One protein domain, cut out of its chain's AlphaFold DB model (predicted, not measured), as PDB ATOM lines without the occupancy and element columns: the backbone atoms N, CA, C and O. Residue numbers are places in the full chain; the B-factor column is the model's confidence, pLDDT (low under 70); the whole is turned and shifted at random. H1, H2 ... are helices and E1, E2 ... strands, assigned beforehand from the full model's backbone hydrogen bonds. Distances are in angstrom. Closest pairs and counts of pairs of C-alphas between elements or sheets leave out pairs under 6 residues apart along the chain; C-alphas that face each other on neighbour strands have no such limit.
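AT A GLANCE: This is residues 75 to 135 of the 142 residues of the protein "Hypothetical protein" of Rotaria sp. Silwood1 (UniProt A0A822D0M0). With little regular structure, this is a small two-strand hairpin, E1 and E2, with one longer helix, H1, whose first half comes near it; a loop joins E2 to H1, and the tail after H1 folds back past E1. Residues 121 to 126 stick out. The 61 printed residues include E1, E2 and H1, in that order, an antiparallel sheet and a mixed class, with 23 residues in named elements. It is only just compact, close to loose, with a radius of gyration of the C-alphas of 12.2 A and spans of 36 by 31 by 18 A.

HOW THE PARTS SIT: E1, residues 79 to 82, and E2, residues 92 to 95, form an antiparallel hairpin, with N 80 and O 94 at 2.8 A, within hydrogen-bond range. The closest C-alphas of E2 and H1, residues 108 to 122, are those of Ser 92 and Tyr 109, 7.5 A apart. In H1, 10 of 11 O i to N i+4 pairs are within range.

IN THESE COORDINATES: E1 begins at C-alpha 79 (18.310, -1.588, 48.234). H1 spans 22.7 A, ending at C-alpha 122 (34.082, -10.820, 37.337).

THE WHOLE: The printed part has no cut. E2 to H1 is a long link. Residue 105 and residues 127 to 135 have pLDDT under 70.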
ATOM      1  N   CYS A  75      24.266  -2.333  54.158       79.75
ATOM      2  CA  CYS A  75      23.028  -2.691  54.812       79.75
ATOM      3  C   CYS A  75      22.626  -4.117  54.459       79.75
ATOM      4  O   CYS A  75      22.978  -4.641  53.403       79.75
ATOM      5  N   ASP A  76      21.840  -4.727  55.338       78.56
ATOM      6  CA  ASP A  76      21.269  -6.054  55.135       78.56
ATOM      7  C   ASP A  76      19.994  -6.043  54.266       78.56
ATOM      8  O   ASP A  76      19.367  -7.083  54.081       78.56
ATOM      9  N   ASN A  77      19.614  -4.892  53.695       79.38
ATOM     10  CA  ASN A  77      18.546  -4.806  52.701       79.38
ATOM     11  C   ASN A  77      19.134  -4.919  51.281       79.38
ATOM     12  O   ASN A  77      20.319  -4.681  51.054       79.38
ATOM     13  N   ASN A  78      18.297  -5.267  50.305       84.38
ATOM     14  CA  ASN A  78      18.705  -5.365  48.897       84.38
ATOM     15  C   ASN A  78      18.623  -4.024  48.147       84.38
ATOM     16  O   ASN A  78      18.723  -4.001  46.922       84.38
ATOM     17  N   GLU A  79      18.407  -2.911  48.846       89.44
ATOM     18  CA  GLU A  79      18.310  -1.588  48.234       89.44
ATOM     19  C   GLU A  79      19.652  -0.859  48.349       89.44
ATOM     20  O   GLU A  79      20.258  -0.791  49.418       89.44
ATOM     21  N   VAL A  80      20.116  -0.303  47.236       90.44
ATOM     22  CA  VAL A  80      21.248   0.618  47.187       90.44
ATOM     23  C   VAL A  80      20.703   2.016  46.991       90.44
ATOM     24  O   VAL A  80      19.980   2.287  46.035       90.44
ATOM     25  N   GLN A  81      21.077   2.912  47.892       91.69
ATOM     26  CA  GLN A  81      20.753   4.325  47.817       91.69
ATOM     27  C   GLN A  81      22.010   5.120  47.506       91.69
ATOM     28  O   GLN A  81      23.069   4.904  48.099       91.69
ATOM     29  N   ILE A  82      21.883   6.047  46.562       92.69
ATOM     30  CA  ILE A  82      22.995   6.845  46.075       92.69
ATOM     31  C   ILE A  82      22.630   8.326  46.105       92.69
ATOM     32  O   ILE A  82      21.557   8.752  45.676       92.69
ATOM     33  N   ASN A  83      23.550   9.121  46.638       93.94
ATOM     34  CA  ASN A  83      23.427  10.565  46.759       93.94
ATOM     35  C   ASN A  83      24.712  11.216  46.265       93.94
ATOM     36  O   ASN A  83      25.806  10.710  46.530       93.94
ATOM     37  N   ASN A  84      24.575  12.355  45.596       93.50
ATOM     38  CA  ASN A  84      25.697  13.201  45.227       93.50
ATOM     39  C   ASN A  84      25.798  14.390  46.194       93.50
ATOM     40  O   ASN A  84      24.818  14.795  46.819       93.50
ATOM     41  N   THR A  85      26.996  14.946  46.349       92.12
ATOM     42  CA  THR A  85      27.202  16.179  47.114       92.12
ATOM     43  C   THR A  85      26.770  17.441  46.376       92.12
ATOM     44  O   THR A  85      26.608  18.467  47.040       92.12
ATOM     45  N   ASP A  86      26.659  17.364  45.050       91.12
ATOM     46  CA  ASP A  86      26.143  18.400  44.161       91.12
ATOM     47  C   ASP A  86      24.659  18.125  43.871       91.12
ATOM     48  O   ASP A  86      24.284  17.044  43.419       91.12
ATOM     49  N   GLU A  87      23.820  19.117  44.167       88.25
ATOM     50  CA  GLU A  87      22.357  19.037  44.107       88.25
ATOM     51  C   GLU A  87      21.811  18.953  42.674       88.25
ATOM     52  O   GLU A  87      20.670  18.534  42.475       88.25
ATOM     53  N   SER A  88      22.621  19.299  41.665       91.69
ATOM     54  CA  SER A  88      22.257  19.105  40.256       91.69
ATOM     55  C   SER A  88      22.107  17.621  39.892       91.69
ATOM     56  O   SER A  88      21.327  17.271  39.003       91.69
ATOM     57  N   PHE A  89      22.784  16.734  40.630       91.75
ATOM     58  CA  PHE A  89      22.683  15.286  40.488       91.75
ATOM     59  C   PHE A  89      21.690  14.723  41.503       91.75
ATOM     60  O   PHE A  89      22.007  14.494  42.672       91.75
ATOM     61  N   LYS A  90      20.466  14.460  41.036       91.25
ATOM     62  CA  LYS A  90      19.381  13.947  41.881       91.25
ATOM     63  C   LYS A  90      19.754  12.623  42.549       91.25
ATOM     64  O   LYS A  90      20.334  11.736  41.918       91.25
ATOM     65  N   ALA A  91      19.372  12.500  43.816       92.25
ATOM     66  CA  ALA A  91      19.439  11.256  44.568       92.25
ATOM     67  C   ALA A  91      18.591  10.162  43.906       92.25
ATOM     68  O   ALA A  91      17.554  10.454  43.307       92.25
ATOM     69  N   SER A  92      19.019   8.910  44.038       91.81
ATOM     70  CA  SER A  92      18.315   7.760  43.469       91.81
ATOM     71  C   SER A  92      18.483   6.518  44.344       91.81
ATOM     72  O   SER A  92      19.367   6.456  45.203       91.81
ATOM     73  N   SER A  93      17.634   5.516  44.127       91.19
ATOM     74  CA  SER A  93      17.786   4.190  44.714       91.19
ATOM     75  C   SER A  93      17.439   3.096  43.712       91.19
ATOM     76  O   SER A  93      16.681   3.307  42.765       91.19
ATOM     77  N   PHE A  94      18.040   1.922  43.885       89.94
ATOM     78  CA  PHE A  94      17.763   0.753  43.057       89.94
ATOM     79  C   PHE A  94      17.925  -0.539  43.855       89.94
ATOM     80  O   PHE A  94      18.655  -0.602  44.842       89.94
ATOM     81  N   ASN A  95      17.230  -1.587  43.415       89.38
ATOM     82  CA  ASN A  95      17.273  -2.898  44.045       89.38
ATOM     83  C   ASN A  95      18.346  -3.785  43.382       89.38
ATOM     84  O   ASN A  95      18.487  -3.798  42.161       89.38
ATOM     85  N   MET A  96      19.103  -4.529  44.190       84.81
ATOM     86  CA  MET A  96      20.194  -5.401  43.736       84.81
ATOM     87  C   MET A  96      19.722  -6.710  43.084       84.81
ATOM     88  O   MET A  96      20.480  -7.314  42.319       84.81
ATOM     89  N   GLU A  97      18.494  -7.151  43.360       84.56
ATOM     90  CA  GLU A  97      17.871  -8.324  42.735       84.56
ATOM     91  C   GLU A  97      17.301  -7.982  41.356       84.56
ATOM     92  O   GLU A  97      17.559  -8.704  40.397       84.56
ATOM     93  N   ASN A  98      16.597  -6.852  41.229       82.19
ATOM     94  CA  ASN A  98      16.076  -6.357  39.950       82.19
ATOM     95  C   ASN A  98      17.009  -5.300  39.338       82.19
ATOM     96  O   ASN A  98      16.662  -4.124  39.206       82.19
ATOM     97  N   PHE A  99      18.231  -5.726  39.037       83.94
ATOM     98  CA  PHE A  99      19.302  -4.849  38.589       83.94
ATOM     99  C   PHE A  99      19.395  -4.816  37.057       83.94
ATOM    100  O   PHE A  99      19.707  -5.826  36.430       83.94
ATOM    101  N   SER A 100      19.167  -3.646  36.458       85.38
ATOM    102  CA  SER A 100      19.387  -3.397  35.032       85.38
ATOM    103  C   SER A 100      19.971  -2.000  34.794       85.38
ATOM    104  O   SER A 100      19.741  -1.062  35.572       85.38
ATOM    105  N   ILE A 101      20.760  -1.889  33.723       85.56
ATOM    106  CA  ILE A 101      21.390  -0.645  33.270       85.56
ATOM    107  C   ILE A 101      20.585  -0.102  32.091       85.56
ATOM    108  O   ILE A 101      20.287  -0.843  31.151       85.56
ATOM    109  N   SER A 102      20.238   1.184  32.143       83.62
ATOM    110  CA  SER A 102      19.512   1.867  31.069       83.62
ATOM    111  C   SER A 102      20.458   2.710  30.213       83.62
ATOM    112  O   SER A 102      21.168   3.583  30.719       83.62
ATOM    113  N   TYR A 103      20.428   2.474  28.901       78.62
ATOM    114  CA  TYR A 103      21.285   3.156  27.922       78.62
ATOM    115  C   TYR A 103      20.583   4.303  27.176       78.62
ATOM    116  O   TYR A 103      21.247   5.125  26.553       78.62
ATOM    117  N   GLU A 104      19.247   4.378  27.219       75.44
ATOM    118  CA  GLU A 104      18.473   5.350  26.422       75.44
ATOM    119  C   GLU A 104      18.293   6.708  27.119       75.44
ATOM    120  O   GLU A 104      18.232   7.750  26.468       75.44
ATOM    121  N   LYS A 105      18.215   6.707  28.454       68.56
ATOM    122  CA  LYS A 105      18.188   7.906  29.306       68.56
ATOM    123  C   LYS A 105      19.088   7.661  30.505       68.56
ATOM    124  O   LYS A 105      18.621   7.312  31.585       68.56
ATOM    125  N   SER A 106      20.390   7.766  30.270       74.75
ATOM    126  CA  SER A 106      21.385   7.491  31.297       74.75
ATOM    127  C   SER A 106      21.506   8.670  32.258       74.75
ATOM    128  O   SER A 106      22.083   9.708  31.930       74.75
ATOM    129  N   ASP A 107      20.969   8.491  33.459       88.25
ATOM    130  CA  ASP A 107      21.290   9.339  34.600       88.25
ATOM    131  C   ASP A 107      22.712   9.042  35.101       88.25
ATOM    132  O   ASP A 107      23.294   7.986  34.852       88.25
ATOM    133  N   TRP A 108      23.274   9.964  35.879       91.56
ATOM    134  CA  TRP A 108      24.636   9.854  36.409       91.56
ATOM    135  C   TRP A 108      24.895   8.571  37.226       91.56
ATOM    136  O   TRP A 108      26.010   8.050  37.217       91.56
ATOM    137  N   TYR A 109      23.883   8.034  37.920       90.69
ATOM    138  CA  TYR A 109      24.025   6.819  38.730       90.69
ATOM    139  C   TYR A 109      24.089   5.536  37.884       90.69
ATOM    140  O   TYR A 109      24.475   4.490  38.405       90.69
ATOM    141  N   GLU A 110      23.784   5.588  36.582       91.56
ATOM    142  CA  GLU A 110      23.968   4.447  35.676       91.56
ATOM    143  C   GLU A 110      25.460   4.100  35.515       91.56
ATOM    144  O   GLU A 110      25.814   2.924  35.475       91.56
ATOM    145  N   TYR A 111      26.368   5.085  35.573       91.06
ATOM    146  CA  TYR A 111      27.816   4.822  35.631       91.06
ATOM    147  C   TYR A 111      28.206   4.012  36.873       91.06
ATOM    148  O   TYR A 111      29.057   3.123  36.805       91.06
ATOM    149  N   PHE A 112      27.565   4.292  38.012       90.69
ATOM    150  CA  PHE A 112      27.786   3.535  39.243       90.69
ATOM    151  C   PHE A 112      27.275   2.094  39.105       90.69
ATOM    152  O   PHE A 112      27.965   1.152  39.504       90.69
ATOM    153  N   LYS A 113      26.117   1.903  38.458       90.94
ATOM    154  CA  LYS A 113      25.603   0.571  38.122       90.94
ATOM    155  C   LYS A 113      26.553  -0.198  37.196       90.94
ATOM    156  O   LYS A 113      26.818  -1.366  37.464       90.94
ATOM    157  N   CYS A 114      27.145   0.427  36.180       91.06
ATOM    158  CA  CYS A 114      28.151  -0.236  35.336       91.06
ATOM    159  C   CYS A 114      29.328  -0.792  36.158       91.06
ATOM    160  O   CYS A 114      29.781  -1.910  35.915       91.06
ATOM    161  N   GLY A 115      29.788  -0.050  37.172       89.56
ATOM    162  CA  GLY A 115      30.822  -0.521  38.099       89.56
ATOM    163  C   GLY A 115      30.389  -1.754  38.898       89.56
ATOM    164  O   GLY A 115      31.142  -2.721  39.002       89.56
ATOM    165  N   ILE A 116      29.154  -1.753  39.412       89.62
ATOM    166  CA  ILE A 116      28.561  -2.915  40.093       89.62
ATOM    167  C   ILE A 116      28.478  -4.115  39.145       89.62
ATOM    168  O   ILE A 116      28.887  -5.212  39.524       89.62
ATOM    169  N   GLN A 117      27.979  -3.917  37.923       89.50
ATOM    170  CA  GLN A 117      27.846  -4.976  36.923       89.50
ATOM    171  C   GLN A 117      29.198  -5.617  36.612       89.50
ATOM    172  O   GLN A 117      29.321  -6.834  36.689       89.50
ATOM    173  N   GLY A 118      30.239  -4.811  36.381       89.44
ATOM    174  CA  GLY A 118      31.583  -5.330  36.122       89.44
ATOM    175  C   GLY A 118      32.146  -6.171  37.274       89.44
ATOM    176  O   GLY A 118      32.865  -7.140  37.036       89.44
ATOM    177  N   ILE A 119      31.801  -5.849  38.528       88.31
ATOM    178  CA  ILE A 119      32.169  -6.675  39.689       88.31
ATOM    179  C   ILE A 119      31.373  -7.985  39.698       88.31
ATOM    180  O   ILE A 119      31.971  -9.034  39.925       88.31
ATOM    181  N   ARG A 120      30.060  -7.950  39.427       86.00
ATOM    182  CA  ARG A 120      29.215  -9.160  39.359       86.00
ATOM    183  C   ARG A 120      29.692 -10.121  38.275       86.00
ATOM    184  O   ARG A 120      29.786 -11.314  38.533       86.00
ATOM    185  N   ASP A 121      30.040  -9.595  37.104       87.81
ATOM    186  CA  ASP A 121      30.515 -10.395  35.971       87.81
ATOM    187  C   ASP A 121      31.870 -11.045  36.270       87.81
ATOM    188  O   ASP A 121      32.123 -12.187  35.890       87.81
ATOM    189  N   LYS A 122      32.748 -10.327  36.980       88.88
ATOM    190  CA  LYS A 122      34.082 -10.820  37.337       88.88
ATOM    191  C   LYS A 122      34.075 -11.778  38.533       88.88
ATOM    192  O   LYS A 122      34.961 -12.624  38.629       88.88
ATOM    193  N   PHE A 123      33.110 -11.636  39.440       87.06
ATOM    194  CA  PHE A 123      33.012 -12.404  40.683       87.06
ATOM    195  C   PHE A 123      31.571 -12.899  40.925       87.06
ATOM    196  O   PHE A 123      30.890 -12.393  41.821       87.06
ATOM    197  N   PRO A 124      31.098 -13.901  40.161       77.88
ATOM    198  CA  PRO A 124      29.702 -14.352  40.200       77.88
ATOM    199  C   PRO A 124      29.285 -14.974  41.543       77.88
ATOM    200  O   PRO A 124      28.111 -14.927  41.903       77.88
ATOM    201  N   ASP A 125      30.241 -15.504  42.310       79.31
ATOM    202  CA  ASP A 125      29.984 -16.174  43.592       79.31
ATOM    203  C   ASP A 125      29.840 -15.199  44.778       79.31
ATOM    204  O   ASP A 125      29.507 -15.606  45.895       79.31
ATOM    205  N   ILE A 126      30.084 -13.897  44.570       74.81
ATOM    206  CA  ILE A 126      29.982 -12.885  45.626       74.81
ATOM    207  C   ILE A 126      28.571 -12.291  45.645       74.81
ATOM    208  O   ILE A 126      28.159 -11.567  44.737       74.81
ATOM    209  N   LYS A 127      27.842 -12.509  46.746       67.19
ATOM    210  CA  LYS A 127      26.569 -11.822  46.997       67.19
ATOM    211  C   LYS A 127      26.833 -10.389  47.469       67.19
ATOM    212  O   LYS A 127      27.231 -10.162  48.609       67.19
ATOM    213  N   LEU A 128      26.614  -9.420  46.582       65.06
ATOM    214  CA  LEU A 128      26.745  -7.997  46.900       65.06
ATOM    215  C   LEU A 128      25.639  -7.560  47.875       65.06
ATOM    216  O   LEU A 128      24.460  -7.815  47.633       65.06
ATOM    217  N   LYS A 129      26.025  -6.906  48.976       64.75
ATOM    218  CA  LYS A 129      25.096  -6.312  49.954       64.75
ATOM    219  C   LYS A 129      24.600  -4.934  49.487       64.75
ATOM    220  O   LYS A 129      25.313  -4.250  48.753       64.75
ATOM    221  N   GLY A 130      23.407  -4.527  49.930       57.09
ATOM    222  CA  GLY A 130      22.877  -3.177  49.704       57.09
ATOM    223  C   GLY A 130      23.599  -2.097  50.519       57.09
ATOM    224  O   GLY A 130      24.467  -2.386  51.346       57.09
ATOM    225  N   ILE A 131      23.244  -0.833  50.274       62.59
ATOM    226  CA  ILE A 131      23.819   0.376  50.898       62.59
ATOM    227  C   ILE A 131      22.626   1.279  51.274       62.59
ATOM    228  O   ILE A 131      21.942   1.764  50.374       62.59
ATOM    229  N   LYS A 132      22.324   1.481  52.570       55.22
ATOM    230  CA  LYS A 132      21.030   2.039  53.057       55.22
ATOM    231  C   LYS A 132      21.154   3.352  53.859       55.22
ATOM    232  O   LYS A 132      22.155   3.572  54.534       55.22
ATOM    233  N   LYS A 133      20.078   4.163  53.831       35.66
ATOM    234  CA  LYS A 133      19.574   5.127  54.845       35.66
ATOM    235  C   LYS A 133      18.584   4.426  55.771       35.66
ATOM    236  O   LYS A 133      17.548   3.949  55.293       35.66
ATOM    237  N   ASP A 134      18.874   4.341  57.065       38.06
ATOM    238  CA  ASP A 134      17.888   3.795  57.991       38.06
ATOM    239  C   ASP A 134      16.657   4.704  58.013       38.06
ATOM    240  O   ASP A 134      16.769   5.927  58.128       38.06
ATOM    241  N   ARG A 135      15.492   4.103  57.768       38.59
ATOM    242  CA  ARG A 135      14.201   4.780  57.758       38.59
ATOM    243  C   ARG A 135      13.499   4.316  59.026       38.59
ATOM    244  O   ARG A 135      12.848   3.277  59.007       38.59
TER     245      ARG A 135